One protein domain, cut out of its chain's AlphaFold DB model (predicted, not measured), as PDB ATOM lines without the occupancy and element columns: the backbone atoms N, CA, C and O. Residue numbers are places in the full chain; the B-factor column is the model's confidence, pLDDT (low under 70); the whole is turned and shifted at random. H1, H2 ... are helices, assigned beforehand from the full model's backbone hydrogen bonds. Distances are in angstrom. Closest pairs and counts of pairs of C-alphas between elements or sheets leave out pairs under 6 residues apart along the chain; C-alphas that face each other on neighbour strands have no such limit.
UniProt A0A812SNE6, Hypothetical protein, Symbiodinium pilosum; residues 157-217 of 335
ATOM      1  N   GLU A 157     112.336  63.704 111.607       84.12
ATOM      2  CA  GLU A 157     113.090  63.959 112.828       84.12
ATOM      3  C   GLU A 157     114.592  64.111 112.541       84.12
ATOM      4  O   GLU A 157     115.196  65.110 112.923       84.12
ATOM      5  N   GLU A 158     115.189  63.182 111.785       82.44
ATOM      6  CA  GLU A 158     116.609  63.260 111.392       82.44
ATOM      7  C   GLU A 158     116.903  64.506 110.542       82.44
ATOM      8  O   GLU A 158     117.954  65.141 110.657       82.44
ATOM      9  N   THR A 159     115.967  64.869 109.665       83.31
ATOM     10  CA  THR A 159     116.106  66.050 108.804       83.31
ATOM     11  C   THR A 159     115.956  67.334 109.603       83.31
ATOM     12  O   THR A 159     116.704  68.286 109.389       83.31
ATOM     13  N   GLU A 160     115.026  67.351 110.549       83.25
ATOM     14  CA  GLU A 160     114.810  68.452 111.471       83.25
ATOM     15  C   GLU A 160     116.041  68.697 112.352       83.25
ATOM     16  O   GLU A 160     116.444  69.846 112.517       83.25
ATOM     17  N   GLU A 161     116.697  67.648 112.857       82.88
ATOM     18  CA  GLU A 161     117.962  67.782 113.593       82.88
ATOM     19  C   GLU A 161     119.071  68.401 112.735       82.88
ATOM     20  O   GLU A 161     119.764  69.320 113.177       82.88
ATOM     21  N   LEU A 162     119.221  67.954 111.483       80.31
ATOM     22  CA  LEU A 162     120.185  68.554 110.559       80.31
ATOM     23  C   LEU A 162     119.867  70.022 110.297       80.31
ATOM     24  O   LEU A 162     120.778  70.852 110.314       80.31
ATOM     25  N   LEU A 163     118.596  70.340 110.074       77.12
ATOM     26  CA  LEU A 163     118.138  71.705 109.880       77.12
ATOM     27  C   LEU A 163     118.458  72.555 111.112       77.12
ATOM     28  O   LEU A 163     119.133  73.561 110.957       77.12
ATOM     29  N   LYS A 164     118.115  72.117 112.327       78.44
ATOM     30  CA  LYS A 164     118.450  72.821 113.580       78.44
ATOM     31  C   LYS A 164     119.955  73.011 113.781       78.44
ATOM     32  O   LYS A 164     120.377  74.028 114.321       78.44
ATOM     33  N   SER A 165     120.767  72.042 113.355       72.56
ATOM     34  CA  SER A 165     122.233  72.128 113.439       72.56
ATOM     35  C   SER A 165     122.857  73.057 112.392       72.56
ATOM     36  O   SER A 165     124.005  73.480 112.534       72.56
ATOM     37  N   THR A 166     122.118  73.367 111.327       67.62
ATOM     38  CA  THR A 166     122.546  74.281 110.275       67.62
ATOM     39  C   THR A 166     122.002  75.664 110.630       67.62
ATOM     40  O   THR A 166     120.847  75.781 111.009       67.62
ATOM     41  N   ASN A 167     122.794  76.732 110.536       66.12
ATOM     42  CA  ASN A 167     122.306  78.082 110.838       66.12
ATOM     43  C   ASN A 167     121.317  78.560 109.749       66.12
ATOM     44  O   ASN A 167     121.678  79.310 108.843       66.12
ATOM     45  N   ILE A 168     120.075  78.060 109.779       63.22
ATOM     46  CA  ILE A 168     119.034  78.310 108.765       63.22
ATOM     47  C   ILE A 168     118.751  79.810 108.638       63.22
ATOM     48  O   ILE A 168     118.453  80.283 107.541       63.22
ATOM     49  N   GLN A 169     118.896  80.557 109.736       58.31
ATOM     50  CA  GLN A 169     118.690  82.004 109.787       58.31
ATOM     51  C   GLN A 169     119.629  82.749 108.821       58.31
ATOM     52  O   GLN A 169     119.174  83.593 108.049       58.31
ATOM     53  N   GLU A 170     120.916  82.383 108.776       57.94
ATOM     54  CA  GLU A 170     121.875  82.952 107.813       57.94
ATOM     55  C   GLU A 170     121.576  82.535 106.364       57.94
ATOM     56  O   GLU A 170     121.820  83.300 105.428       57.94
ATOM     57  N   LEU A 171     121.044  81.328 106.162       54.59
ATOM     58  CA  LEU A 171     120.873  80.735 104.832       54.59
ATOM     59  C   LEU A 171     119.585  81.185 104.131       54.59
ATOM     60  O   LEU A 171     119.592  81.372 102.915       54.59
ATOM     61  N   LEU A 172     118.506  81.433 104.877       56.59
ATOM     62  CA  LEU A 172     117.230  81.892 104.315       56.59
ATOM     63  C   LEU A 172     117.158  83.410 104.082       56.59
ATOM     64  O   LEU A 172     116.171  83.879 103.518       56.59
ATOM     65  N   LYS A 173     118.190  84.182 104.464       57.53
ATOM     66  CA  LYS A 173     118.267  85.649 104.274       57.53
ATOM     67  C   LYS A 173     117.012  86.413 104.743       57.53
ATOM     68  O   LYS A 173     116.693  87.466 104.192       57.53
ATOM     69  N   LYS A 174     116.286  85.898 105.738       56.50
ATOM     70  CA  LYS A 174     115.127  86.568 106.337       56.50
ATOM     71  C   LYS A 174     115.547  87.102 107.714       56.50
ATOM     72  O   LYS A 174     115.903  86.289 108.562       56.50
ATOM     73  N   PRO A 175     115.565  88.429 107.941       51.47
ATOM     74  CA  PRO A 175     115.791  88.970 109.275       51.47
ATOM     75  C   PRO A 175     114.586  88.630 110.159       51.47
ATOM     76  O   PRO A 175     113.450  88.933 109.790       51.47
ATOM     77  N   LEU A 176     114.840  87.977 111.290       54.66
ATOM     78  CA  LEU A 176     113.841  87.731 112.331       54.66
ATOM     79  C   LEU A 176     113.622  89.022 113.131       54.66
ATOM     80  O   LEU A 176     114.551  89.815 113.284       54.66
ATOM     81  N   ARG A 177     112.388  89.262 113.587       55.78
ATOM     82  CA  ARG A 177     112.079  90.341 114.538       55.78
ATOM     83  C   ARG A 177     112.285  89.805 115.956       55.78
ATOM     84  O   ARG A 177     111.880  88.680 116.233       55.78
ATOM     85  N   ASP A 178     112.874  90.625 116.824       56.25
ATOM     86  CA  ASP A 178     113.419  90.255 118.146       56.25
ATOM     87  C   ASP A 178     112.406  89.608 119.128       56.25
ATOM     88  O   ASP A 178     112.808  89.024 120.134       56.25
ATOM     89  N   ASP A 179     111.102  89.654 118.828       53.62
ATOM     90  CA  ASP A 179     110.027  89.255 119.749       53.62
ATOM     91  C   ASP A 179     109.274  87.970 119.310       53.62
ATOM     92  O   ASP A 179     108.539  87.385 120.106       53.62
ATOM     93  N   GLU A 180     109.469  87.503 118.064       56.19
ATOM     94  CA  GLU A 180     108.760  86.361 117.428       56.19
ATOM     95  C   GLU A 180     109.721  85.220 117.004       56.19
ATOM     96  O   GLU A 180     109.356  84.311 116.257       56.19
ATOM     97  N   GLU A 181     110.960  85.226 117.510       60.12
ATOM     98  CA  GLU A 181     112.071  84.384 117.030       60.12
ATOM     99  C   GLU A 181     111.781  82.874 116.998       60.12
ATOM    100  O   GLU A 181     112.229  82.176 116.088       60.12
ATOM    101  N   ALA A 182     111.051  82.344 117.984       58.62
ATOM    102  CA  ALA A 182     110.798  80.906 118.091       58.62
ATOM    103  C   ALA A 182     109.645  80.430 117.193       58.62
ATOM    104  O   ALA A 182     109.731  79.344 116.615       58.62
ATOM    105  N   GLU A 183     108.572  81.220 117.066       60.28
ATOM    106  CA  GLU A 183     107.452  80.891 116.176       60.28
ATOM    107  C   GLU A 183     107.874  81.034 114.712       60.28
ATOM    108  O   GLU A 183     107.670  80.102 113.932       60.28
ATOM    109  N   ASP A 184     108.583  82.109 114.368       68.69
ATOM    110  CA  ASP A 184     109.102  82.312 113.018       68.69
ATOM    111  C   ASP A 184     110.140  81.249 112.631       68.69
ATOM    112  O   ASP A 184     110.123  80.744 111.506       68.69
ATOM    113  N   LEU A 185     111.018  80.832 113.554       69.00
ATOM    114  CA  LEU A 185     111.969  79.750 113.283       69.00
ATOM    115  C   LEU A 185     111.252  78.419 113.035       69.00
ATOM    116  O   LEU A 185     111.630  77.693 112.117       69.00
ATOM    117  N   ASN A 186     110.213  78.100 113.810       75.12
ATOM    118  CA  ASN A 186     109.420  76.885 113.612       75.12
ATOM    119  C   ASN A 186     108.661  76.906 112.277       75.12
ATOM    120  O   ASN A 186     108.594  75.878 111.600       75.12
ATOM    121  N   VAL A 187     108.141  78.066 111.865       78.25
ATOM    122  CA  VAL A 187     107.496  78.247 110.556       78.25
ATOM    123  C   VAL A 187     108.506  78.063 109.422       78.25
ATOM    124  O   VAL A 187     108.241  77.316 108.480       78.25
ATOM    125  N   LEU A 188     109.695  78.663 109.527       75.12
ATOM    126  CA  LEU A 188     110.762  78.514 108.532       75.12
ATOM    127  C   LEU A 188     111.295  77.079 108.454       75.12
ATOM    128  O   LEU A 188     111.586  76.582 107.367       75.12
ATOM    129  N   LEU A 189     111.405  76.398 109.594       79.94
ATOM    130  CA  LEU A 189     111.789  74.992 109.672       79.94
ATOM    131  C   LEU A 189     110.750  74.103 108.976       79.94
ATOM    132  O   LEU A 189     111.119  73.214 108.208       79.94
ATOM    133  N   ALA A 190     109.460  74.356 109.215       81.31
ATOM    134  CA  ALA A 190     108.367  73.630 108.580       81.31
ATOM    135  C   ALA A 190     108.348  73.848 107.058       81.31
ATOM    136  O   ALA A 190     108.277  72.873 106.312       81.31
ATOM    137  N   GLU A 191     108.500  75.097 106.604       80.81
ATOM    138  CA  GLU A 191     108.604  75.444 105.181       80.81
ATOM    139  C   GLU A 191     109.815  74.746 104.534       80.81
ATOM    140  O   GLU A 191     109.699  74.127 103.475       80.81
ATOM    141  N   ALA A 192     110.978  74.772 105.190       80.69
ATOM    142  CA  ALA A 192     112.183  74.127 104.680       80.69
ATOM    143  C   ALA A 192     112.056  72.598 104.614       80.69
ATOM    144  O   ALA A 192     112.557  71.984 103.668       80.69
ATOM    145  N   LEU A 193     111.389  71.969 105.587       85.38
ATOM    146  CA  LEU A 193     111.095  70.536 105.561       85.38
ATOM    147  C   LEU A 193     110.192  70.193 104.377       85.38
ATOM    148  O   LEU A 193     110.554  69.335 103.576       85.38
ATOM    149  N   GLU A 194     109.074  70.892 104.208       85.44
ATOM    150  CA  GLU A 194     108.128  70.623 103.121       85.44
ATOM    151  C   GLU A 194     108.778  70.804 101.740       85.44
ATOM    152  O   GLU A 194     108.674  69.947 100.863       85.44
ATOM    153  N   LEU A 195     109.530  71.888 101.548       82.69
ATOM    154  CA  LEU A 195     110.123  72.214 100.250       82.69
ATOM    155  C   LEU A 195     111.375  71.398  99.900       82.69
ATOM    156  O   LEU A 195     111.765  71.351  98.729       82.69
ATOM    157  N   SER A 196     112.002  70.761 100.890       83.81
ATOM    158  CA  SER A 196     113.149  69.869 100.689       83.81
ATOM    159  C   SER A 196     112.777  68.387 100.617       83.81
ATOM    160  O   SER A 196     113.666  67.550 100.412       83.81
ATOM    161  N   GLU A 197     111.495  68.051 100.765       86.19
ATOM    162  CA  GLU A 197     111.007  66.687 100.610       86.19
ATOM    163  C   GLU A 197     111.134  66.227  99.149       86.19
ATOM    164  O   GLU A 197     110.985  67.004  98.201       86.19
ATOM    165  N   ILE A 198     111.462  64.950  98.938       83.88
ATOM    166  CA  ILE A 198     111.561  64.393  97.589       83.88
ATOM    167  C   ILE A 198     110.148  64.196  97.020       83.88
ATOM    168  O   ILE A 198     109.374  63.435  97.600       83.88
ATOM    169  N   PRO A 199     109.810  64.803  95.865       79.50
ATOM    170  CA  PRO A 199     108.450  64.777  95.335       79.50
ATOM    171  C   PRO A 199     108.161  63.470  94.579       79.50
ATOM    172  O   PRO A 199     108.017  63.458  93.356       79.50
ATOM    173  N   ASP A 200     108.103  62.348  95.295       75.25
ATOM    174  CA  ASP A 200     107.702  61.045  94.763       75.25
ATOM    175  C   ASP A 200     106.755  60.293  95.711       75.25
ATOM    176  O   ASP A 200     106.336  60.812  96.741       75.25
ATOM    177  N   LYS A 201     106.403  59.051  95.357       74.06
ATOM    178  CA  LYS A 201     105.441  58.236  96.116       74.06
ATOM    179  C   LYS A 201     105.886  57.859  97.537       74.06
ATOM    180  O   LYS A 201     105.062  57.350  98.287       74.06
ATOM    181  N   TYR A 202     107.162  58.026  97.878       77.12
ATOM    182  CA  TYR A 202     107.698  57.685  99.198       77.12
ATOM    183  C   TYR A 202     107.874  58.915 100.097       77.12
ATOM    184  O   TYR A 202     107.949  58.752 101.314       77.12
ATOM    185  N   GLY A 203     107.987  60.113  99.512       75.81
ATOM    186  CA  GLY A 203     108.328  61.331 100.247       75.81
ATOM    187  C   GLY A 203     109.719  61.252 100.887       75.81
ATOM    188  O   GLY A 203     110.624  60.581 100.369       75.81
ATOM    189  N   ARG A 204     109.879  61.882 102.056       84.56
ATOM    190  CA  ARG A 204     111.107  61.910 102.877       84.56
ATOM    191  C   ARG A 204     112.278  62.677 102.254       84.56
ATOM    192  O   ARG A 204     112.193  63.228 101.157       84.56
ATOM    193  N   TRP A 205     113.405  62.705 102.962       86.00
ATOM    194  CA  TRP A 205     114.532  63.579 102.642       86.00
ATOM    195  C   TRP A 205     115.800  62.822 102.273       86.00
ATOM    196  O   TRP A 205     116.081  61.712 102.732       86.00
ATOM    197  N   ARG A 206     116.613  63.464 101.433       84.00
ATOM    198  CA  ARG A 206     117.989  63.046 101.154       84.00
ATOM    199  C   ARG A 206     118.907  64.130 101.707       84.00
ATOM    200  O   ARG A 206     118.835  65.241 101.186       84.00
ATOM    201  N   PRO A 207     119.815  63.848 102.658       76.94
ATOM    202  CA  PRO A 207     120.626  64.886 103.304       76.94
ATOM    203  C   PRO A 207     121.378  65.782 102.310       76.94
ATOM    204  O   PRO A 207     121.479  66.989 102.514       76.94
ATOM    205  N   ARG A 208     121.851  65.239 101.177       77.94
ATOM    206  CA  ARG A 208     122.499  66.055 100.132       77.94
ATOM    207  C   ARG A 208     121.518  66.961  99.378       77.94
ATOM    208  O   ARG A 208     121.890  68.080  99.039       77.94
ATOM    209  N   SER A 209     120.305  66.487  99.098       81.62
ATOM    210  CA  SER A 209     119.255  67.287  98.454       81.62
ATOM    211  C   SER A 209     118.740  68.364  99.399       81.62
ATOM    212  O   SER A 209     118.652  69.512  98.986       81.62
ATOM    213  N   THR A 210     118.508  68.021 100.667       80.88
ATOM    214  CA  THR A 210     118.132  68.972 101.715       80.88
ATOM    215  C   THR A 210     119.200  70.043 101.879       80.88
ATOM    216  O   THR A 210     118.902  71.224 101.765       80.88
ATOM    217  N   LYS A 211     120.474  69.655 102.018       78.56
ATOM    218  CA  LYS A 211     121.583  70.616 102.097       78.56
ATOM    219  C   LYS A 211     121.660  71.519 100.867       78.56
ATOM    220  O   LYS A 211     121.881  72.716 101.010       78.56
ATOM    221  N   ARG A 212     121.477  70.964  99.664       79.56
ATOM    222  CA  ARG A 212     121.461  71.756  98.427       79.56
ATOM    223  C   ARG A 212     120.318  72.767  98.433       79.56
ATOM    224  O   ARG A 212     120.583  73.931  98.173       79.56
ATOM    225  N   TYR A 213     119.105  72.336  98.772       81.31
ATOM    226  CA  TYR A 213     117.947  73.218  98.876       81.31
ATOM    227  C   TYR A 213     118.205  74.370  99.853       81.31
ATOM    228  O   TYR A 213     118.006  75.521  99.489       81.31
ATOM    229  N   ILE A 214     118.747  74.091 101.041       74.94
ATOM    230  CA  ILE A 214     119.085  75.145 102.013       74.94
ATOM    231  C   ILE A 214     120.110  76.130 101.427       74.94
ATOM    232  O   ILE A 214     120.011  77.332 101.638       74.94
ATOM    233  N   MET A 215     121.114  75.630 100.701       73.12
ATOM    234  CA  MET A 215     122.200  76.465 100.180       73.12
ATOM    235  C   MET A 215     121.822  77.280  98.939       73.12
ATOM    236  O   MET A 215     122.395  78.348  98.732       73.12
ATOM    237  N   THR A 216     120.937  76.773  98.077       76.12
ATOM    238  CA  THR A 216     120.665  77.380  96.761       76.12
ATOM    239  C   THR A 216     119.204  77.758  96.532       76.12
ATOM    240  O   THR A 216     118.916  78.479  95.584       76.12
ATOM    241  N   GLY A 217     118.281  77.284  97.370       73.94
ATOM    242  CA  GLY A 217     116.837  77.357  97.136       73.94
ATOM    243  C   GLY A 217     116.325  76.354  96.092       73.94
ATOM    244  O   GLY A 217     115.116  76.272  95.871       73.94
TER     245      GLY A 217
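This is residues 157 to 217 of the 335 residues of the protein "Hypothetical protein" of Symbiodinium pilosum (UniProt A0A812SNE6). One long helix, H3, makes a backbone along the length of the domain, and three shorter helices, H1, H2 and H4, gather over one side of it, with H1 and H4 slanted steeply to it. A loop at each end adds to the length: residues 177 to 183, of which 181 to 183 belong to H3, stick out at one end, and the loop with Lys 201 makes the other. The printed part has 61 residues with four named helices, in the order H1, H2, H3, H4, and no named strand; the class is all helix. It is compact, with a radius of gyration of the C-alphas of 11.8 A, and spans 39 by 19 by 17 A, only just a rod.

H3, residues 181 to 196, touches H1, residues 157 to 165, with its residues 189 to 193 alone; the closest C-alphas, of Leu 163 and Leu 189, are 7.2 A apart. The two run opposite ways at a steep tilt of 56 degrees. With residues 192 to 196 alone, H3 touches H4, residues 207 to 216, the closest C-alphas being those of Ser 196 and Thr 210, 5.2 A apart. These run opposite ways at a steep tilt of 66 degrees. H2, residues 168 to 171, only just touches H4, with 3 pairs of C-alphas within 8 A, the closest those of Leu 171 and Met 215 at 6.5 A. In H1, H3 and H4 every O i to N i+4 pair is within hydrogen-bond range; H2 is too short for such a pair.

H3 is 21.9 A long, from C-alpha 181 at (112.071, 84.384, 117.030) to C-alpha 196 at (113.149, 69.869, 100.689). H4 measures 14.1 A, H1 12.3 A and H2 5.0 A.

The C-alphas of Asp 178 and Lys 201, the two farthest apart, are 39.7 A apart. The printed part has no cut and no long link. Mean pLDDT of the printed part is 73.1; residues 166 to 185 are under 70.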